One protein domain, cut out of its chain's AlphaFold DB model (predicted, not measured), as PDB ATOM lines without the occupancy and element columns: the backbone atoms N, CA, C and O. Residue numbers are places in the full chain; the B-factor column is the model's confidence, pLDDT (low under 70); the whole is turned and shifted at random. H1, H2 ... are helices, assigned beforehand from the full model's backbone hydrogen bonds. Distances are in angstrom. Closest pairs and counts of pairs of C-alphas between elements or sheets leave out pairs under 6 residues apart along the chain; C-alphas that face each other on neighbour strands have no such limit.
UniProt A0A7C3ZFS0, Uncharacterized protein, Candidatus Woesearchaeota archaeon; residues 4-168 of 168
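What this domain is: This is residues 4 to 168 of the 168 residues of an uncharacterized protein of Candidatus Woesearchaeota archaeon (UniProt A0A7C3ZFS0). What is the picture? A long rod is built on H2: its residues 87 to 103 pack in an up-and-down bundle with H1, H3 and H5, each running against the one before, and its earlier part is an arm. Residues 158 to 168 stick out beyond the bundle. What makes it? The printed part has 165 residues, of which 128 are in five named helices, H1 to H5 in order, with no named strand; the class is all helix, and the whole is extended, with a radius of gyration of the C-alphas of 24.7 A and spans of 93 by 30 by 23 A.

Where its parts are: Where is the longest helix? H2, residues 56 to 104, spans 71.8 A from C-alpha 56 at (209.955, 151.742, 232.594). And the others? H1 is residues 4 to 27, 35.0 A; H3 109 to 129, 29.9 A; H4 131 to 134, 4.9 A; H5 137 to 166, 43.8 A, ending at (206.459, 219.658, 175.227).

How they stand to each other: What touches the hub, H2? Among others H3, its hairpin partner, touches residues 88 to 103 alone, closest C-alphas Ala 102 and Gln 112, 5.3 A. H4 touches residues 81 to 88 alone, closest C-alphas Gly 85 and Tyr 133, 5.7 A. Are backbones complete? O i to N i+4 pairs are within hydrogen-bond range throughout H2, H3 and H5, and 19 of 20 in H1; H4 is too short.

The domain as a whole: Is it cut? The printed part has no cut; H1 to H2 is the long link. Where is pLDDT under 70? Residues 32 to 43, 47 to 52, 133 to 134 and 161 to 168.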
ATOM      1  N   THR A   4     187.202 202.096 178.706       87.25
ATOM      2  CA  THR A   4     187.572 200.875 177.983       87.25
ATOM      3  C   THR A   4     189.038 200.490 178.209       87.25
ATOM      4  O   THR A   4     189.358 199.317 178.368       87.25
ATOM      5  N   LYS A   5     189.948 201.473 178.288       86.94
ATOM      6  CA  LYS A   5     191.369 201.215 178.579       86.94
ATOM      7  C   LYS A   5     191.557 200.704 180.006       86.94
ATOM      8  O   LYS A   5     192.352 199.796 180.214       86.94
ATOM      9  N   LEU A   6     190.818 201.266 180.964       89.75
ATOM     10  CA  LEU A   6     190.844 200.810 182.355       89.75
ATOM     11  C   LEU A   6     190.346 199.362 182.472       89.75
ATOM     12  O   LEU A   6     191.000 198.550 183.118       89.75
ATOM     13  N   LEU A   7     189.234 199.036 181.807       92.50
ATOM     14  CA  LEU A   7     188.668 197.687 181.787       92.50
ATOM     15  C   LEU A   7     189.696 196.654 181.299       92.50
ATOM     16  O   LEU A   7     189.911 195.640 181.954       92.50
ATOM     17  N   TYR A   8     190.374 196.928 180.185       91.19
ATOM     18  CA  TYR A   8     191.381 196.012 179.648       91.19
ATOM     19  C   TYR A   8     192.601 195.850 180.562       91.19
ATOM     20  O   TYR A   8     193.090 194.734 180.709       91.19
ATOM     21  N   VAL A   9     193.071 196.927 181.206       92.44
ATOM     22  CA  VAL A   9     194.138 196.833 182.222       92.44
ATOM     23  C   VAL A   9     193.707 195.882 183.338       92.44
ATOM     24  O   VAL A   9     194.452 194.963 183.665       92.44
ATOM     25  N   LEU A  10     192.492 196.056 183.870       91.50
ATOM     26  CA  LEU A  10     191.957 195.214 184.941       91.50
ATOM     27  C   LEU A  10     191.830 193.749 184.521       91.50
ATOM     28  O   LEU A  10     192.248 192.879 185.276       91.50
ATOM     29  N   ILE A  11     191.313 193.470 183.321       93.31
ATOM     30  CA  ILE A  11     191.203 192.100 182.797       93.31
ATOM     31  C   ILE A  11     192.581 191.435 182.748       93.31
ATOM     32  O   ILE A  11     192.746 190.327 183.253       93.31
ATOM     33  N   ILE A  12     193.584 192.120 182.189       92.38
ATOM     34  CA  ILE A  12     194.948 191.583 182.094       92.38
ATOM     35  C   ILE A  12     195.521 191.338 183.491       92.38
ATOM     36  O   ILE A  12     196.067 190.270 183.743       92.38
ATOM     37  N   THR A  13     195.362 192.285 184.417       92.62
ATOM     38  CA  THR A  13     195.829 192.141 185.802       92.62
ATOM     39  C   THR A  13     195.161 190.957 186.512       92.62
ATOM     40  O   THR A  13     195.859 190.148 187.121       92.62
ATOM     41  N   ILE A  14     193.836 190.822 186.403       92.31
ATOM     42  CA  ILE A  14     193.058 189.756 187.054       92.31
ATOM     43  C   ILE A  14     193.394 188.382 186.478       92.31
ATOM     44  O   ILE A  14     193.420 187.418 187.232       92.31
ATOM     45  N   LEU A  15     193.661 188.272 185.174       94.31
ATOM     46  CA  LEU A  15     194.025 186.999 184.542       94.31
ATOM     47  C   LEU A  15     195.490 186.621 184.778       94.31
ATOM     48  O   LEU A  15     195.808 185.442 184.921       94.31
ATOM     49  N   TYR A  16     196.382 187.608 184.842       93.38
ATOM     50  CA  TYR A  16     197.815 187.378 185.004       93.38
ATOM     51  C   TYR A  16     198.140 186.674 186.325       93.38
ATOM     52  O   TYR A  16     198.838 185.663 186.329       93.38
ATOM     53  N   VAL A  17     197.595 187.169 187.439       91.38
ATOM     54  CA  VAL A  17     197.859 186.625 188.781       91.38
ATOM     55  C   VAL A  17     197.573 185.112 188.865       91.38
ATOM     56  O   VAL A  17     198.504 184.353 189.148       91.38
ATOM     57  N   PRO A  18     196.346 184.616 188.598       92.25
ATOM     58  CA  PRO A  18     196.053 183.190 188.672       92.25
ATOM     59  C   PRO A  18     196.858 182.388 187.651       92.25
ATOM     60  O   PRO A  18     197.257 181.275 187.971       92.25
ATOM     61  N   MET A  19     197.162 182.933 186.467       93.88
ATOM     62  CA  MET A  19     197.982 182.237 185.471       93.88
ATOM     63  C   MET A  19     199.394 181.943 185.999       93.88
ATOM     64  O   MET A  19     199.877 180.820 185.848       93.88
ATOM     65  N   VAL A  20     200.030 182.903 186.681       93.06
ATOM     66  CA  VAL A  20     201.356 182.696 187.286       93.06
ATOM     67  C   VAL A  20     201.299 181.662 188.407       93.06
ATOM     68  O   VAL A  20     202.130 180.756 188.446       93.06
ATOM     69  N   PHE A  21     200.314 181.752 189.305       90.88
ATOM     70  CA  PHE A  21     200.192 180.799 190.413       90.88
ATOM     71  C   PHE A  21     199.812 179.390 189.947       90.88
ATOM     72  O   PHE A  21     200.340 178.418 190.482       90.88
ATOM     73  N   LEU A  22     198.947 179.261 188.939       91.62
ATOM     74  CA  LEU A  22     198.632 177.976 188.317       91.62
ATOM     75  C   LEU A  22     199.874 177.379 187.656       91.62
ATOM     76  O   LEU A  22     200.193 176.226 187.928       91.62
ATOM     77  N   GLY A  23     200.620 178.168 186.876       89.94
ATOM     78  CA  GLY A  23     201.886 177.727 186.291       89.94
ATOM     79  C   GLY A  23     202.877 177.263 187.360       89.94
ATOM     80  O   GLY A  23     203.403 176.157 187.288       89.94
ATOM     81  N   ALA A  24     203.057 178.054 188.419       90.44
ATOM     82  CA  ALA A  24     203.914 177.678 189.534       90.44
ATOM     83  C   ALA A  24     203.437 176.407 190.244       90.44
ATOM     84  O   ALA A  24     204.266 175.626 190.683       90.44
ATOM     85  N   ASN A  25     202.130 176.160 190.353       88.88
ATOM     86  CA  ASN A  25     201.595 174.932 190.948       88.88
ATOM     87  C   ASN A  25     201.765 173.696 190.051       88.88
ATOM     88  O   ASN A  25     201.825 172.591 190.580       88.88
ATOM     89  N   VAL A  26     201.848 173.868 188.728       89.06
ATOM     90  CA  VAL A  26     202.129 172.770 187.790       89.06
ATOM     91  C   VAL A  26     203.582 172.313 187.915       89.06
ATOM     92  O   VAL A  26     203.838 171.116 187.992       89.06
ATOM     93  N   PHE A  27     204.530 173.251 187.977       87.31
ATOM     94  CA  PHE A  27     205.956 172.920 188.109       87.31
ATOM     95  C   PHE A  27     206.388 172.658 189.556       87.31
ATOM     96  O   PHE A  27     207.328 171.906 189.796       87.31
ATOM     97  N   PHE A  28     205.687 173.255 190.519       86.06
ATOM     98  CA  PHE A  28     205.907 173.080 191.949       86.06
ATOM     99  C   PHE A  28     204.590 172.672 192.635       86.06
ATOM    100  O   PHE A  28     203.931 173.522 193.261       86.06
ATOM    101  N   PRO A  29     204.162 171.399 192.504       83.50
ATOM    102  CA  PRO A  29     202.988 170.884 193.204       83.50
ATOM    103  C   PRO A  29     203.098 171.047 194.727       83.50
ATOM    104  O   PRO A  29     204.118 171.448 195.282       83.50
ATOM    105  N   LYS A  30     202.007 170.784 195.451       78.00
ATOM    106  CA  LYS A  30     202.046 170.831 196.916       78.00
ATOM    107  C   LYS A  30     203.094 169.829 197.411       78.00
ATOM    108  O   LYS A  30     203.005 168.657 197.074       78.00
ATOM    109  N   TYR A  31     204.056 170.293 198.208       73.38
ATOM    110  CA  TYR A  31     205.070 169.418 198.790       73.38
ATOM    111  C   TYR A  31     204.400 168.367 199.687       73.38
ATOM    112  O   TYR A  31     203.688 168.718 200.633       73.38
ATOM    113  N   THR A  32     204.618 167.092 199.364       69.00
ATOM    114  CA  THR A  32     204.083 165.925 200.087       69.00
ATOM    115  C   THR A  32     205.159 165.125 200.828       69.00
ATOM    116  O   THR A  32     204.821 164.104 201.413       69.00
ATOM    117  N   GLY A  33     206.419 165.581 200.841       62.69
ATOM    118  CA  GLY A  33     207.574 164.810 201.328       62.69
ATOM    119  C   GLY A  33     208.479 164.328 200.188       62.69
ATOM    120  O   GLY A  33     208.012 164.209 199.054       62.69
ATOM    121  N   SER A  34     209.758 164.069 200.485       57.56
ATOM    122  CA  SER A  34     210.721 163.404 199.584       57.56
ATOM    123  C   SER A  34     210.333 161.952 199.284       57.56
ATOM    124  O   SER A  34     210.546 161.481 198.173       57.56
ATOM    125  N   ASP A  35     209.635 161.317 200.223       52.53
ATOM    126  CA  ASP A  35     208.885 160.083 200.059       52.53
ATOM    127  C   ASP A  35     207.500 160.284 200.690       52.53
ATOM    128  O   ASP A  35     207.383 160.761 201.820       52.53
ATOM    129  N   SER A  36     206.421 159.901 200.002       47.06
ATOM    130  CA  SER A  36     205.025 159.977 200.488       47.06
ATOM    131  C   SER A  36     204.734 159.157 201.761       47.06
ATOM    132  O   SER A  36     203.576 158.997 202.146       47.06
ATOM    133  N   TRP A  37     205.770 158.595 202.381       41.03
ATOM    134  CA  TRP A  37     205.737 157.702 203.530       41.03
ATOM    135  C   TRP A  37     205.777 158.417 204.876       41.03
ATOM    136  O   TRP A  37     205.477 157.776 205.882       41.03
ATOM    137  N   TYR A  38     206.066 159.724 204.924       46.38
ATOM    138  CA  TYR A  38     205.841 160.485 206.153       46.38
ATOM    139  C   TYR A  38     204.347 160.745 206.326       46.38
ATOM    140  O   TYR A  38     203.809 161.815 206.042       46.38
ATOM    141  N   GLN A  39     203.657 159.703 206.764       50.34
ATOM    142  CA  GLN A  39     202.345 159.819 207.341       50.34
ATOM    143  C   GLN A  39     202.487 160.612 208.646       50.34
ATOM    144  O   GLN A  39     203.120 160.123 209.581       50.34
ATOM    145  N   PRO A  40     201.838 161.780 208.795       51.09
ATOM    146  CA  PRO A  40     201.723 162.434 210.098       51.09
ATOM    147  C   PRO A  40     200.942 161.587 211.130       51.09
ATOM    148  O   PRO A  40     200.662 162.063 212.224       51.09
ATOM    149  N   THR A  41     200.575 160.346 210.784       48.72
ATOM    150  CA  THR A  41     199.736 159.419 211.544       48.72
ATOM    151  C   THR A  41     200.480 158.249 212.192       48.72
ATOM    152  O   THR A  41     199.824 157.478 212.889       48.72
ATOM    153  N   THR A  42     201.809 158.094 212.062       58.28
ATOM    154  CA  THR A  42     202.570 157.261 213.027       58.28
ATOM    155  C   THR A  42     202.727 158.038 214.326       58.28
ATOM    156  O   THR A  42     203.801 158.504 214.693       58.28
ATOM    157  N   ASP A  43     201.596 158.253 214.984       67.81
ATOM    158  CA  ASP A  43     201.517 158.917 216.267       67.81
ATOM    159  C   ASP A  43     202.114 157.969 217.312       67.81
ATOM    160  O   ASP A  43     201.559 156.899 217.583       67.81
ATOM    161  N   CYS A  44     203.265 158.329 217.885       73.56
ATOM    162  CA  CYS A  44     203.926 157.522 218.912       73.56
ATOM    163  C   CYS A  44     202.974 157.187 220.076       73.56
ATOM    164  O   CYS A  44     203.128 156.150 220.718       73.56
ATOM    165  N   TYR A  45     201.948 158.015 220.306       70.06
ATOM    166  CA  TYR A  45     200.942 157.823 221.346       70.06
ATOM    167  C   TYR A  45     199.856 156.793 221.004       70.06
ATOM    168  O   TYR A  45     199.286 156.200 221.920       70.06
ATOM    169  N   LEU A  46     199.584 156.513 219.724       70.69
ATOM    170  CA  LEU A  46     198.537 155.563 219.306       70.69
ATOM    171  C   LEU A  46     198.819 154.135 219.806       70.69
ATOM    172  O   LEU A  46     197.893 153.388 220.117       70.69
ATOM    173  N   LYS A  47     200.099 153.774 219.961       67.62
ATOM    174  CA  LYS A  47     200.535 152.471 220.494       67.62
ATOM    175  C   LYS A  47     200.333 152.335 222.013       67.62
ATOM    176  O   LYS A  47     200.195 151.215 222.500       67.62
ATOM    177  N   TYR A  48     200.284 153.447 222.753       66.12
ATOM    178  CA  TYR A  48     200.259 153.459 224.225       66.12
ATOM    179  C   TYR A  48     198.990 154.080 224.832       66.12
ATOM    180  O   TYR A  48     198.821 154.058 226.047       66.12
ATOM    181  N   GLN A  49     198.057 154.560 224.002       64.62
ATOM    182  CA  GLN A  49     196.826 155.274 224.384       64.62
ATOM    183  C   GLN A  49     195.904 154.554 225.391       64.62
ATOM    184  O   GLN A  49     195.000 155.180 225.935       64.62
ATOM    185  N   SER A  50     196.093 153.253 225.629       59.09
ATOM    186  CA  SER A  50     195.222 152.428 226.480       59.09
ATOM    187  C   SER A  50     195.913 151.810 227.702       59.09
ATOM    188  O   SER A  50     195.269 151.058 228.433       59.09
ATOM    189  N   ARG A  51     197.203 152.091 227.945       59.62
ATOM    190  CA  ARG A  51     197.976 151.460 229.028       59.62
ATOM    191  C   ARG A  51     198.602 152.506 229.939       59.62
ATOM    192  O   ARG A  51     199.650 153.054 229.625       59.62
ATOM    193  N   ASP A  52     197.969 152.727 231.084       66.31
ATOM    194  CA  ASP A  52     198.567 153.444 232.206       66.31
ATOM    195  C   ASP A  52     198.406 152.596 233.483       66.31
ATOM    196  O   ASP A  52     197.305 152.092 233.732       66.31
ATOM    197  N   PRO A  53     199.461 152.406 234.297       75.00
ATOM    198  CA  PRO A  53     200.806 152.968 234.145       75.00
ATOM    199  C   PRO A  53     201.672 152.221 233.113       75.00
ATOM    200  O   PRO A  53     201.750 150.993 233.138       75.00
ATOM    201  N   LEU A  54     202.385 152.965 232.257       79.00
ATOM    202  CA  LEU A  54     203.451 152.403 231.413       79.00
ATOM    203  C   LEU A  54     204.617 151.864 232.255       79.00
ATOM    204  O   LEU A  54     205.058 152.508 233.216       79.00
ATOM    205  N   THR A  55     205.180 150.732 231.831       84.44
ATOM    206  CA  THR A  55     206.431 150.192 232.385       84.44
ATOM    207  C   THR A  55     207.632 151.100 232.073       84.44
ATOM    208  O   THR A  55     207.599 151.918 231.154       84.44
ATOM    209  N   ALA A  56     208.730 150.965 232.831       82.62
ATOM    210  CA  ALA A  56     209.955 151.742 232.594       82.62
ATOM    211  C   ALA A  56     210.546 151.510 231.186       82.62
ATOM    212  O   ALA A  56     211.082 152.435 230.571       82.62
ATOM    213  N   GLU A  57     210.403 150.294 230.657       83.25
ATOM    214  CA  GLU A  57     210.839 149.940 229.305       83.25
ATOM    215  C   GLU A  57     209.955 150.604 228.239       83.25
ATOM    216  O   GLU A  57     210.473 151.225 227.313       83.25
ATOM    217  N   GLU A  58     208.629 150.579 228.407       82.06
ATOM    218  CA  GLU A  58     207.699 151.245 227.484       82.06
ATOM    219  C   GLU A  58     207.857 152.773 227.494       82.06
ATOM    220  O   GLU A  58     207.771 153.398 226.439       82.06
ATOM    221  N   ARG A  59     208.156 153.387 228.650       82.94
ATOM    222  CA  ARG A  59     208.503 154.820 228.726       82.94
ATOM    223  C   ARG A  59     209.755 155.142 227.916       82.94
ATOM    224  O   ARG A  59     209.752 156.094 227.148       82.94
ATOM    225  N   THR A  60     210.790 154.313 228.038       84.56
ATOM    226  CA  THR A  60     212.035 154.488 227.277       84.56
ATOM    227  C   THR A  60     211.786 154.361 225.769       84.56
ATOM    228  O   THR A  60     212.293 155.165 224.990       84.56
ATOM    229  N   GLN A  61     210.958 153.398 225.347       83.56
ATOM    230  CA  GLN A  61     210.573 153.235 223.939       83.56
ATOM    231  C   GLN A  61     209.715 154.402 223.423       83.56
ATOM    232  O   GLN A  61     209.858 154.809 222.270       83.56
ATOM    233  N   LEU A  62     208.824 154.951 224.255       83.62
ATOM    234  CA  LEU A  62     208.031 156.133 223.918       83.62
ATOM    235  C   LEU A  62     208.926 157.366 223.730       83.62
ATOM    236  O   LEU A  62     208.796 158.054 222.720       83.62
ATOM    237  N   ASP A  63     209.863 157.611 224.647       85.19
ATOM    238  CA  ASP A  63     210.800 158.735 224.558       85.19
ATOM    239  C   ASP A  63     211.688 158.641 223.307       85.19
ATOM    240  O   ASP A  63     211.900 159.643 222.621       85.19
ATOM    241  N   GLN A  64     212.154 157.434 222.962       84.94
ATOM    242  CA  GLN A  64     212.900 157.188 221.723       84.94
ATOM    243  C   GLN A  64     212.052 157.479 220.477       84.94
ATOM    244  O   GLN A  64     212.498 158.210 219.596       84.94
ATOM    245  N   CYS A  65     210.806 156.996 220.436       83.00
ATOM    246  CA  CYS A  65     209.885 157.268 219.328       83.00
ATOM    247  C   CYS A  65     209.626 158.775 219.160       83.00
ATOM    248  O   CYS A  65     209.689 159.307 218.053       83.00
ATOM    249  N   LEU A  66     209.389 159.495 220.263       83.81
ATOM    250  CA  LEU A  66     209.174 160.944 220.238       83.81
ATOM    251  C   LEU A  66     210.415 161.706 219.765       83.81
ATOM    252  O   LEU A  66     210.286 162.723 219.080       83.81
ATOM    253  N   ALA A  67     211.612 161.238 220.126       85.44
ATOM    254  CA  ALA A  67     212.860 161.821 219.652       85.44
ATOM    255  C   ALA A  67     213.017 161.642 218.132       85.44
ATOM    256  O   ALA A  67     213.285 162.621 217.434       85.44
ATOM    257  N   GLU A  68     212.774 160.438 217.607       83.25
ATOM    258  CA  GLU A  68     212.809 160.158 216.164       83.25
ATOM    259  C   GLU A  68     211.770 160.987 215.395       83.25
ATOM    260  O   GLU A  68     212.095 161.617 214.386       83.25
ATOM    261  N   GLN A  69     210.542 161.077 215.913       82.50
ATOM    262  CA  GLN A  69     209.469 161.857 215.299       82.50
ATOM    263  C   GLN A  69     209.799 163.356 215.253       82.50
ATOM    264  O   GLN A  69     209.495 164.023 214.263       82.50
ATOM    265  N   ARG A  70     210.457 163.901 216.286       83.31
ATOM    266  CA  ARG A  70     210.921 165.300 216.279       83.31
ATOM    267  C   ARG A  70     211.988 165.542 215.220       83.31
ATOM    268  O   ARG A  70     211.901 166.545 214.517       83.31
ATOM    269  N   VAL A  71     212.972 164.650 215.103       84.69
ATOM    270  CA  VAL A  71     214.041 164.775 214.098       84.69
ATOM    271  C   VAL A  71     213.451 164.726 212.692       84.69
ATOM    272  O   VAL A  71     213.744 165.591 211.869       84.69
ATOM    273  N   ALA A  72     212.558 163.777 212.428       80.00
ATOM    274  CA  ALA A  72     211.934 163.651 211.120       80.00
ATOM    275  C   ALA A  72     210.963 164.807 210.812       80.00
ATOM    276  O   ALA A  72     210.923 165.296 209.682       80.00
ATOM    277  N   GLN A  73     210.244 165.332 211.812       79.69
ATOM    278  CA  GLN A  73     209.441 166.545 211.645       79.69
ATOM    279  C   GLN A  73     210.316 167.757 211.293       79.69
ATOM    280  O   GLN A  73     209.956 168.526 210.404       79.69
ATOM    281  N   GLN A  74     211.465 167.922 211.954       84.50
ATOM    282  CA  GLN A  74     212.406 169.000 211.644       84.50
ATOM    283  C   GLN A  74     212.936 168.889 210.212       84.50
ATOM    284  O   GLN A  74     212.889 169.871 209.476       84.50
ATOM    285  N   GLN A  75     213.348 167.691 209.788       84.25
ATOM    286  CA  GLN A  75     213.796 167.443 208.414       84.25
ATOM    287  C   GLN A  75     212.698 167.752 207.389       84.25
ATOM    288  O   GLN A  75     212.938 168.457 206.411       84.25
ATOM    289  N   TRP A  76     211.464 167.307 207.642       82.38
ATOM    290  CA  TRP A  76     210.333 167.599 206.763       82.38
ATOM    291  C   TRP A  76     210.036 169.100 206.676       82.38
ATOM    292  O   TRP A  76     209.769 169.625 205.592       82.38
ATOM    293  N   GLU A  77     210.084 169.816 207.801       81.94
ATOM    294  CA  GLU A  77     209.911 171.267 207.817       81.94
ATOM    295  C   GLU A  77     211.025 171.981 207.045       81.94
ATOM    296  O   GLU A  77     210.736 172.925 206.308       81.94
ATOM    297  N   GLU A  78     212.276 171.533 207.165       84.06
ATOM    298  CA  GLU A  78     213.415 172.072 206.419       84.06
ATOM    299  C   GLU A  78     213.296 171.821 204.913       84.06
ATOM    300  O   GLU A  78     213.422 172.758 204.120       84.06
ATOM    301  N   GLU A  79     212.966 170.602 204.493       83.31
ATOM    302  CA  GLU A  79     212.778 170.271 203.080       83.31
ATOM    303  C   GLU A  79     211.591 171.019 202.470       83.31
ATOM    304  O   GLU A  79     211.712 171.647 201.412       83.31
ATOM    305  N   ARG A  80     210.450 171.036 203.173       82.94
ATOM    306  CA  ARG A  80     209.286 171.841 202.788       82.94
ATOM    307  C   ARG A  80     209.670 173.309 202.664       82.94
ATOM    308  O   ARG A  80     209.161 174.009 201.782       82.94
ATOM    309  N   ARG A  81     210.554 173.796 203.542       81.94
ATOM    310  CA  ARG A  81     211.068 175.161 203.477       81.94
ATOM    311  C   ARG A  81     211.891 175.412 202.226       81.94
ATOM    312  O   ARG A  81     211.593 176.357 201.498       81.94
ATOM    313  N   VAL A  82     212.861 174.564 201.928       84.25
ATOM    314  CA  VAL A  82     213.667 174.698 200.709       84.25
ATOM    315  C   VAL A  82     212.774 174.666 199.466       84.25
ATOM    316  O   VAL A  82     212.879 175.544 198.607       84.25
ATOM    317  N   TYR A  83     211.828 173.728 199.404       85.38
ATOM    318  CA  TYR A  83     210.909 173.569 198.280       85.38
ATOM    319  C   TYR A  83     210.054 174.817 198.012       85.38
ATOM    320  O   TYR A  83     210.006 175.337 196.895       85.38
ATOM    321  N   ASN A  84     209.390 175.337 199.045       85.25
ATOM    322  CA  ASN A  84     208.573 176.542 198.914       85.25
ATOM    323  C   ASN A  84     209.423 177.792 198.642       85.25
ATOM    324  O   ASN A  84     208.965 178.694 197.942       85.25
ATOM    325  N   GLY A  85     210.662 177.835 199.143       83.94
ATOM    326  CA  GLY A  85     211.630 178.876 198.808       83.94
ATOM    327  C   GLY A  85     211.937 178.911 197.308       83.94
ATOM    328  O   GLY A  85     211.866 179.975 196.691       83.94
ATOM    329  N   TRP A  86     212.180 177.750 196.693       87.00
ATOM    330  CA  TRP A  86     212.365 177.638 195.241       87.00
ATOM    331  C   TRP A  86     211.131 178.065 194.453       87.00
ATOM    332  O   TRP A  86     211.249 178.779 193.457       87.00
ATOM    333  N   LYS A  87     209.941 177.695 194.926       90.00
ATOM    334  CA  LYS A  87     208.679 178.113 194.312       90.00
ATOM    335  C   LYS A  87     208.487 179.630 194.360       90.00
ATOM    336  O   LYS A  87     208.140 180.235 193.345       90.00
ATOM    337  N   TYR A  88     208.748 180.258 195.508       90.06
ATOM    338  CA  TYR A  88     208.735 181.717 195.650       90.06
ATOM    339  C   TYR A  88     209.734 182.384 194.700       90.06
ATOM    340  O   TYR A  88     209.385 183.333 193.992       90.06
ATOM    341  N   PHE A  89     210.963 181.866 194.650       88.50
ATOM    342  CA  PHE A  89     211.998 182.371 193.756       88.50
ATOM    343  C   PHE A  89     211.559 182.280 192.289       88.50
ATOM    344  O   PHE A  89     211.635 183.276 191.577       88.50
ATOM    345  N   ALA A  90     211.020 181.137 191.857       90.81
ATOM    346  CA  ALA A  90     210.534 180.939 190.494       90.81
ATOM    347  C   ALA A  90     209.405 181.916 190.125       90.81
ATOM    348  O   ALA A  90     209.475 182.565 189.081       90.81
ATOM    349  N   ILE A  91     208.399 182.079 190.997       92.69
ATOM    350  CA  ILE A  91     207.293 183.031 190.785       92.69
ATOM    351  C   ILE A  91     207.829 184.455 190.640       92.69
ATOM    352  O   ILE A  91     207.432 185.196 189.734       92.69
ATOM    353  N   THR A  92     208.736 184.853 191.529       89.75
ATOM    354  CA  THR A  92     209.196 186.240 191.566       89.75
ATOM    355  C   THR A  92     210.193 186.539 190.446       89.75
ATOM    356  O   THR A  92     210.125 187.610 189.846       89.75
ATOM    357  N   ALA A  93     211.045 185.579 190.075       90.38
ATOM    358  CA  ALA A  93     211.914 185.675 188.903       90.38
ATOM    359  C   ALA A  93     211.103 185.766 187.601       90.38
ATOM    360  O   ALA A  93     211.392 186.614 186.756       90.38
ATOM    361  N   PHE A  94     210.045 184.961 187.458       93.31
ATOM    362  CA  PHE A  94     209.131 185.053 186.319       93.31
ATOM    363  C   PHE A  94     208.453 186.426 186.259       93.31
ATOM    364  O   PHE A  94     208.429 187.080 185.219       93.31
ATOM    365  N   THR A  95     207.971 186.909 187.403       93.00
ATOM    366  CA  THR A  95     207.344 188.229 187.520       93.00
ATOM    367  C   THR A  95     208.302 189.357 187.134       93.00
ATOM    368  O   THR A  95     207.930 190.279 186.408       93.00
ATOM    369  N   LEU A  96     209.562 189.265 187.561       92.06
ATOM    370  CA  LEU A  96     210.611 190.200 187.175       92.06
ATOM    371  C   LEU A  96     210.873 190.165 185.663       92.06
ATOM    372  O   LEU A  96     210.979 191.218 185.036       92.06
ATOM    373  N   ALA A  97     210.934 188.973 185.066       92.56
ATOM    374  CA  ALA A  97     211.119 188.816 183.626       92.56
ATOM    375  C   ALA A  97     209.973 189.463 182.831       92.56
ATOM    376  O   ALA A  97     210.231 190.166 181.855       92.56
ATOM    377  N   ILE A  98     208.722 189.308 183.279       93.06
ATOM    378  CA  ILE A  98     207.561 189.956 182.653       93.06
ATOM    379  C   ILE A  98     207.607 191.482 182.808       93.06
ATOM    380  O   ILE A  98     207.307 192.195 181.849       93.06
ATOM    381  N   LEU A  99     208.027 192.007 183.963       90.38
ATOM    382  CA  LEU A  99     208.227 193.450 184.142       90.38
ATOM    383  C   LEU A  99     209.285 194.001 183.182       90.38
ATOM    384  O   LEU A  99     209.051 195.018 182.528       90.38
ATOM    385  N   LEU A 100     210.427 193.321 183.058       90.25
ATOM    386  CA  LEU A 100     211.475 193.696 182.109       90.25
ATOM    387  C   LEU A 100     210.960 193.620 180.666       90.25
ATOM    388  O   LEU A 100     211.143 194.562 179.896       90.25
ATOM    389  N   PHE A 101     210.234 192.562 180.311       90.12
ATOM    390  CA  PHE A 101     209.595 192.438 179.003       90.12
ATOM    391  C   PHE A 101     208.648 193.613 178.722       90.12
ATOM    392  O   PHE A 101     208.744 194.247 177.672       90.12
ATOM    393  N   ALA A 102     207.801 193.987 179.686       88.06
ATOM    394  CA  ALA A 102     206.897 195.127 179.563       88.06
ATOM    395  C   ALA A 102     207.631 196.478 179.428       88.06
ATOM    396  O   ALA A 102     207.093 197.401 178.817       88.06
ATOM    397  N   ILE A 103     208.851 196.604 179.971       86.38
ATOM    398  CA  ILE A 103     209.702 197.799 179.849       86.38
ATOM    399  C   ILE A 103     210.318 197.926 178.452       86.38
ATOM    400  O   ILE A 103     210.396 199.042 177.922       86.38
ATOM    401  N   PHE A 104     210.848 196.828 177.910       87.94
ATOM    402  CA  PHE A 104     211.695 196.849 176.713       87.94
ATOM    403  C   PHE A 104     210.926 196.589 175.418       87.94
ATOM    404  O   PHE A 104     211.338 197.083 174.371       87.94
ATOM    405  N   VAL A 105     209.802 195.876 175.476       88.75
ATOM    406  CA  VAL A 105     209.003 195.566 174.288       88.75
ATOM    407  C   VAL A 105     207.961 196.662 174.041       88.75
ATOM    408  O   VAL A 105     207.242 197.044 174.975       88.75
ATOM    409  N   PRO A 106     207.841 197.177 172.799       84.69
ATOM    410  CA  PRO A 106     206.863 198.199 172.430       84.69
ATOM    411  C   PRO A 106     205.454 197.596 172.340       84.69
ATOM    412  O   PRO A 106     204.906 197.358 171.267       84.69
ATOM    413  N   LEU A 107     204.871 197.314 173.499       86.62
ATOM    414  CA  LEU A 107     203.502 196.837 173.647       86.62
ATOM    415  C   LEU A 107     202.534 198.025 173.714       86.62
ATOM    416  O   LEU A 107     202.903 199.142 174.074       86.62
ATOM    417  N   MET A 108     201.255 197.762 173.443       87.06
ATOM    418  CA  MET A 108     200.189 198.733 173.689       87.06
ATOM    419  C   MET A 108     200.183 199.181 175.157       87.06
ATOM    420  O   MET A 108     200.291 198.348 176.058       87.06
ATOM    421  N   ASP A 109     199.953 200.474 175.409       85.75
ATOM    422  CA  ASP A 109     199.990 201.055 176.762       85.75
ATOM    423  C   ASP A 109     199.134 200.303 177.782       85.75
ATOM    424  O   ASP A 109     199.534 200.098 178.925       85.75
ATOM    425  N   VAL A 110     197.956 199.873 177.340       89.62
ATOM    426  CA  VAL A 110     196.993 199.104 178.130       89.62
ATOM    427  C   VAL A 110     197.585 197.764 178.571       89.62
ATOM    428  O   VAL A 110     197.454 197.381 179.729       89.62
ATOM    429  N   VAL A 111     198.280 197.074 177.666       88.69
ATOM    430  CA  VAL A 111     198.913 195.781 177.945       88.69
ATOM    431  C   VAL A 111     200.099 195.965 178.883       88.69
ATOM    432  O   VAL A 111     200.200 195.246 179.871       88.69
ATOM    433  N   GLN A 112     200.946 196.974 178.646       90.38
ATOM    434  CA  GLN A 112     202.069 197.278 179.540       90.38
ATOM    435  C   GLN A 112     201.599 197.580 180.964       90.38
ATOM    436  O   GLN A 112     202.166 197.053 181.915       90.38
ATOM    437  N   MET A 113     200.554 198.400 181.119       89.81
ATOM    438  CA  MET A 113     200.006 198.731 182.437       89.81
ATOM    439  C   MET A 113     199.355 197.515 183.103       89.81
ATOM    440  O   MET A 113     199.564 197.297 184.293       89.81
ATOM    441  N   GLY A 114     198.622 196.694 182.346       90.81
ATOM    442  CA  GLY A 114     198.034 195.450 182.848       90.81
ATOM    443  C   GLY A 114     199.082 194.459 183.356       90.81
ATOM    444  O   GLY A 114     198.935 193.938 184.462       90.81
ATOM    445  N   LEU A 115     200.159 194.249 182.589       92.56
ATOM    446  CA  LEU A 115     201.292 193.396 182.971       92.56
ATOM    447  C   LEU A 115     202.065 193.967 184.159       92.56
ATOM    448  O   LEU A 115     202.459 193.211 185.042       92.56
ATOM    449  N   PHE A 116     202.249 195.288 184.213       92.44
ATOM    450  CA  PHE A 116     202.887 195.959 185.339       92.44
ATOM    451  C   PHE A 116     202.098 195.749 186.636       92.44
ATOM    452  O   PHE A 116     202.644 195.224 187.604       92.44
ATOM    453  N   PHE A 117     200.804 196.083 186.651       92.25
ATOM    454  CA  PHE A 117     199.965 195.888 187.837       92.25
ATOM    455  C   PHE A 117     199.811 194.410 188.191       92.25
ATOM    456  O   PHE A 117     199.931 194.057 189.360       92.25
ATOM    457  N   GLY A 118     199.618 193.542 187.194       92.12
ATOM    458  CA  GLY A 118     199.573 192.093 187.388       92.12
ATOM    459  C   GLY A 118     200.837 191.581 188.068       92.12
ATOM    460  O   GLY A 118     200.754 190.838 189.042       92.12
ATOM    461  N   SER A 119     202.000 192.039 187.614       92.94
ATOM    462  CA  SER A 119     203.292 191.670 188.188       92.94
ATOM    463  C   SER A 119     203.461 192.177 189.617       92.94
ATOM    464  O   SER A 119     203.843 191.408 190.492       92.94
ATOM    465  N   VAL A 120     203.114 193.437 189.891       90.56
ATOM    466  CA  VAL A 120     203.186 194.008 191.247       90.56
ATOM    467  C   VAL A 120     202.269 193.254 192.215       90.56
ATOM    468  O   VAL A 120     202.705 192.861 193.295       90.56
ATOM    469  N   VAL A 121     201.018 192.999 191.820       93.00
ATOM    470  CA  VAL A 121     200.050 192.258 192.642       93.00
ATOM    471  C   VAL A 121     200.504 190.812 192.852       93.00
ATOM    472  O   VAL A 121     200.429 190.305 193.967       93.00
ATOM    473  N   THR A 122     201.029 190.156 191.815       93.69
ATOM    474  CA  THR A 122     201.548 188.781 191.913       93.69
ATOM    475  C   THR A 122     202.739 188.701 192.857       93.69
ATOM    476  O   THR A 122     202.756 187.827 193.719       93.69
ATOM    477  N   ALA A 123     203.700 189.624 192.739       90.00
ATOM    478  CA  ALA A 123     204.841 189.703 193.644       90.00
ATOM    479  C   ALA A 123     204.372 189.896 195.091       90.00
ATOM    480  O   ALA A 123     204.805 189.161 195.970       90.00
ATOM    481  N   PHE A 124     203.416 190.801 195.326       89.19
ATOM    482  CA  PHE A 124     202.851 191.027 196.654       89.19
ATOM    483  C   PHE A 124     202.174 189.772 197.230       89.19
ATOM    484  O   PHE A 124     202.478 189.366 198.351       89.19
ATOM    485  N   ILE A 125     201.301 189.111 196.461       90.38
ATOM    486  CA  ILE A 125     200.630 187.874 196.896       90.38
ATOM    487  C   ILE A 125     201.653 186.761 197.144       90.38
ATOM    488  O   ILE A 125     201.518 186.007 198.106       90.38
ATOM    489  N   ALA A 126     202.694 186.659 196.315       87.88
ATOM    490  CA  ALA A 126     203.767 185.694 196.514       87.88
ATOM    491  C   ALA A 126     204.511 185.977 197.826       87.88
ATOM    492  O   ALA A 126     204.699 185.065 198.623       87.88
ATOM    493  N   THR A 127     204.858 187.232 198.108       86.44
ATOM    494  CA  THR A 127     205.489 187.619 199.376       86.44
ATOM    495  C   THR A 127     204.614 187.283 200.584       86.44
ATOM    496  O   THR A 127     205.140 186.811 201.585       86.44
ATOM    497  N   VAL A 128     203.291 187.467 200.503       87.19
ATOM    498  CA  VAL A 128     202.364 187.110 201.594       87.19
ATOM    499  C   VAL A 128     202.263 185.590 201.772       87.19
ATOM    500  O   VAL A 128     202.395 185.094 202.888       87.19
ATOM    501  N   ASN A 129     202.078 184.835 200.687       85.25
ATOM    502  CA  ASN A 129     201.930 183.374 200.745       85.25
ATOM    503  C   ASN A 129     203.217 182.652 201.162       85.25
ATOM    504  O   ASN A 129     203.163 181.559 201.723       85.25
ATOM    505  N   TYR A 130     204.369 183.254 200.879       83.31
ATOM    506  CA  TYR A 130     205.693 182.705 201.147       83.31
ATOM    507  C   TYR A 130     206.463 183.584 202.148       83.31
ATOM    508  O   TYR A 130     207.684 183.699 202.071       83.31
ATOM    509  N   TRP A 131     205.750 184.203 203.096       79.25
ATOM    510  CA  TRP A 131     206.293 185.188 204.039       79.25
ATOM    511  C   TRP A 131     207.503 184.690 204.836       79.25
ATOM    512  O   TRP A 131     208.495 185.407 204.977       79.25
ATOM    513  N   ASP A 132     207.464 183.438 205.296       72.69
ATOM    514  CA  ASP A 132     208.583 182.831 206.027       72.69
ATOM    515  C   ASP A 132     209.866 182.765 205.182       72.69
ATOM    516  O   ASP A 132     210.970 182.860 205.715       72.69
ATOM    517  N   TYR A 133     209.735 182.700 203.854       66.88
ATOM    518  CA  TYR A 133     210.850 182.709 202.902       66.88
ATOM    519  C   TYR A 133     211.275 184.125 202.522       66.88
ATOM    520  O   TYR A 133     212.466 184.387 202.337       66.88
ATOM    521  N   ALA A 134     210.325 185.060 202.459       62.00
ATOM    522  CA  ALA A 134     210.605 186.474 202.219       62.00
ATOM    523  C   ALA A 134     211.479 187.100 203.324       62.00
ATOM    524  O   ALA A 134     212.192 188.066 203.061       62.00
ATOM    525  N   ARG A 135     211.481 186.520 204.535       72.31
ATOM    526  CA  ARG A 135     212.347 186.911 205.665       72.31
ATOM    527  C   ARG A 135     213.824 186.541 205.501       72.31
ATOM    528  O   ARG A 135     214.641 186.926 206.334       72.31
ATOM    529  N   THR A 136     214.187 185.802 204.457       77.62
ATOM    530  CA  THR A 136     215.593 185.506 204.159       77.62
ATOM    531  C   THR A 136     216.279 186.703 203.477       77.62
ATOM    532  O   THR A 136     215.614 187.460 202.762       77.62
ATOM    533  N   PRO A 137     217.613 186.867 203.611       78.50
ATOM    534  CA  PRO A 137     218.354 187.918 202.905       78.50
ATOM    535  C   PRO A 137     218.116 187.901 201.388       78.50
ATOM    536  O   PRO A 137     217.989 188.949 200.759       78.50
ATOM    537  N   TRP A 138     217.979 186.707 200.806       78.56
ATOM    538  CA  TRP A 138     217.686 186.515 199.386       78.56
ATOM    539  C   TRP A 138     216.294 187.016 198.997       78.56
ATOM    540  O   TRP A 138     216.153 187.700 197.984       78.56
ATOM    541  N   GLY A 139     215.280 186.732 199.819       75.94
ATOM    542  CA  GLY A 139     213.926 187.247 199.620       75.94
ATOM    543  C   GLY A 139     213.880 188.776 199.634       75.94
ATOM    544  O   GLY A 139     213.232 189.380 198.778       75.94
ATOM    545  N   PHE A 140     214.638 189.395 200.542       81.06
ATOM    546  CA  PHE A 140     214.766 190.848 200.633       81.06
ATOM    547  C   PHE A 140     215.473 191.465 199.417       81.06
ATOM    548  O   PHE A 140     214.954 192.415 198.832       81.06
ATOM    549  N   ILE A 141     216.615 190.909 198.989       84.56
ATOM    550  CA  ILE A 141     217.337 191.374 197.787       84.56
ATOM    551  C   ILE A 141     216.419 191.328 196.563       84.56
ATOM    552  O   ILE A 141     216.366 192.275 195.780       84.56
ATOM    553  N   LEU A 142     215.659 190.246 196.411       83.50
ATOM    554  CA  LEU A 142     214.773 190.065 195.272       83.50
ATOM    555  C   LEU A 142     213.617 191.083 195.291       83.50
ATOM    556  O   LEU A 142     213.308 191.686 194.263       83.50
ATOM    557  N   MET A 143     213.052 191.370 196.468       83.75
ATOM    558  CA  MET A 143     212.083 192.459 196.660       83.75
ATOM    559  C   MET A 143     212.661 193.837 196.318       83.75
ATOM    560  O   MET A 143     211.992 194.624 195.648       83.75
ATOM    561  N   LEU A 144     213.905 194.129 196.715       88.44
ATOM    562  CA  LEU A 144     214.571 195.380 196.343       88.44
ATOM    563  C   LEU A 144     214.718 195.513 194.826       88.44
ATOM    564  O   LEU A 144     214.437 196.576 194.276       88.44
ATOM    565  N   ILE A 145     215.111 194.440 194.134       89.31
ATOM    566  CA  ILE A 145     215.219 194.441 192.669       89.31
ATOM    567  C   ILE A 145     213.859 194.757 192.037       89.31
ATOM    568  O   ILE A 145     213.775 195.650 191.192       89.31
ATOM    569  N   VAL A 146     212.788 194.082 192.469       88.75
ATOM    570  CA  VAL A 146     211.423 194.356 191.986       88.75
ATOM    571  C   VAL A 146     211.047 195.818 192.235       88.75
ATOM    572  O   VAL A 146     210.544 196.482 191.329       88.75
ATOM    573  N   PHE A 147     211.350 196.353 193.419       89.56
ATOM    574  CA  PHE A 147     211.091 197.747 193.766       89.56
ATOM    575  C   PHE A 147     211.823 198.731 192.840       89.56
ATOM    576  O   PHE A 147     211.197 199.637 192.287       89.56
ATOM    577  N   PHE A 148     213.123 198.538 192.596       91.69
ATOM    578  CA  PHE A 148     213.886 199.399 191.687       91.69
ATOM    579  C   PHE A 148     213.398 199.302 190.239       91.69
ATOM    580  O   PHE A 148     213.303 200.327 189.563       91.69
ATOM    581  N   VAL A 149     213.033 198.107 189.762       89.94
ATOM    582  CA  VAL A 149     212.458 197.923 188.418       89.94
ATOM    583  C   VAL A 149     211.107 198.628 188.293       89.94
ATOM    584  O   VAL A 149     210.842 199.281 187.281       89.94
ATOM    585  N   VAL A 150     210.277 198.574 189.335       89.12
ATOM    586  CA  VAL A 150     209.007 199.306 189.398       89.12
ATOM    587  C   VAL A 150     209.235 200.819 189.343       89.12
ATOM    588  O   VAL A 150     208.621 201.498 188.517       89.12
ATOM    589  N   LEU A 151     210.151 201.355 190.158       89.19
ATOM    590  CA  LEU A 151     210.504 202.779 190.125       89.19
ATOM    591  C   LEU A 151     211.036 203.203 188.754       89.19
ATOM    592  O   LEU A 151     210.665 204.260 188.241       89.19
ATOM    593  N   PHE A 152     211.877 202.370 188.140       89.12
ATOM    594  CA  PHE A 152     212.404 202.615 186.805       89.12
ATOM    595  C   PHE A 152     211.287 202.681 185.756       89.12
ATOM    596  O   PHE A 152     211.266 203.616 184.951       89.12
ATOM    597  N   PHE A 153     210.328 201.748 185.789       87.69
ATOM    598  CA  PHE A 153     209.171 201.757 184.887       87.69
ATOM    599  C   PHE A 153     208.344 203.039 185.040       87.69
ATOM    600  O   PHE A 153     208.043 203.703 184.044       87.69
ATOM    601  N   ILE A 154     208.033 203.429 186.282       86.56
ATOM    602  CA  ILE A 154     207.274 204.651 186.583       86.56
ATOM    603  C   ILE A 154     208.015 205.889 186.061       86.56
ATOM    604  O   ILE A 154     207.423 206.718 185.368       86.56
ATOM    605  N   ASN A 155     209.318 206.001 186.333       87.31
ATOM    606  CA  ASN A 155     210.126 207.145 185.906       87.31
ATOM    607  C   ASN A 155     210.248 207.232 184.374       87.31
ATOM    608  O   ASN A 155     210.098 208.308 183.793       87.31
ATOM    609  N   LYS A 156     210.458 206.095 183.693       81.44
ATOM    610  CA  LYS A 156     210.495 206.033 182.223       81.44
ATOM    611  C   LYS A 156     209.184 206.552 181.628       81.44
ATOM    612  O   LYS A 156     209.220 207.409 180.749       81.44
ATOM    613  N   ARG A 157     208.037 206.104 182.150       78.00
ATOM    614  CA  ARG A 157     206.709 206.572 181.719       78.00
ATOM    615  C   ARG A 157     206.494 208.063 181.980       78.00
ATOM    616  O   ARG A 157     205.977 208.753 181.103       78.00
ATOM    617  N   ALA A 158     206.907 208.566 183.145       76.00
ATOM    618  CA  ALA A 158     206.781 209.980 183.498       76.00
ATOM    619  C   ALA A 158     207.554 210.891 182.529       76.00
ATOM    620  O   ALA A 158     207.011 211.901 182.077       76.00
ATOM    621  N   LYS A 159     208.779 210.504 182.142       73.81
ATOM    622  CA  LYS A 159     209.566 211.223 181.126       73.81
ATOM    623  C   LYS A 159     208.880 211.217 179.760       73.81
ATOM    624  O   LYS A 159     208.691 212.281 179.183       73.81
ATOM    625  N   THR A 160     208.406 210.059 179.290       70.50
ATOM    626  CA  THR A 160     207.692 209.963 178.003       70.50
ATOM    627  C   THR A 160     206.440 210.852 177.960       70.50
ATOM    628  O   THR A 160     206.174 211.500 176.950       70.50
ATOM    629  N   LEU A 161     205.685 210.925 179.061       65.00
ATOM    630  CA  LEU A 161     204.518 211.807 179.196       65.00
ATOM    631  C   LEU A 161     204.896 213.294 179.167       65.00
ATOM    632  O   LEU A 161     204.200 214.097 178.543       65.00
ATOM    633  N   HIS A 162     205.981 213.662 179.844       61.06
ATOM    634  CA  HIS A 162     206.468 215.037 179.895       61.06
ATOM    635  C   HIS A 162     207.002 215.512 178.532       61.06
ATOM    636  O   HIS A 162     206.672 216.617 178.101       61.06
ATOM    637  N   ASP A 163     207.753 214.669 177.823       65.44
ATOM    638  CA  ASP A 163     208.306 214.992 176.503       65.44
ATOM    639  C   ASP A 163     207.203 215.116 175.440       65.44
ATOM    640  O   ASP A 163     207.219 216.048 174.635       65.44
ATOM    641  N   TRP A 164     206.168 214.267 175.496       55.16
ATOM    642  CA  TRP A 164     204.988 214.402 174.632       55.16
ATOM    643  C   TRP A 164     204.248 215.729 174.851       55.16
ATOM    644  O   TRP A 164     203.789 216.345 173.891       55.16
ATOM    645  N   LYS A 165     204.157 216.201 176.103       60.62
ATOM    646  CA  LYS A 165     203.496 217.472 176.437       60.62
ATOM    647  C   LYS A 165     204.283 218.699 175.957       60.62
ATOM    648  O   LYS A 165     203.671 219.733 175.741       60.62
ATOM    649  N   LYS A 166     205.608 218.593 175.794       64.50
ATOM    650  CA  LYS A 166     206.459 219.658 175.227       64.50
ATOM    651  C   LYS A 166     206.475 219.689 173.695       64.50
ATOM    652  O   LYS A 166     206.830 220.710 173.124       64.50
ATOM    653  N   SER A 167     206.131 218.577 173.044       55.84
ATOM    654  CA  SER A 167     206.079 218.443 171.581       55.84
ATOM    655  C   SER A 167     204.735 218.880 170.967       55.84
ATOM    656  O   SER A 167     204.563 218.768 169.751       55.84
ATOM    657  N   LYS A 168     203.778 219.315 171.789       48.78
ATOM    658  CA  LYS A 168     202.446 219.794 171.402       48.78
ATOM    659  C   LYS A 168     202.307 221.267 171.742       48.78
ATOM    660  O   LYS A 168     201.608 221.952 170.969       48.78
TER     661      LYS A 168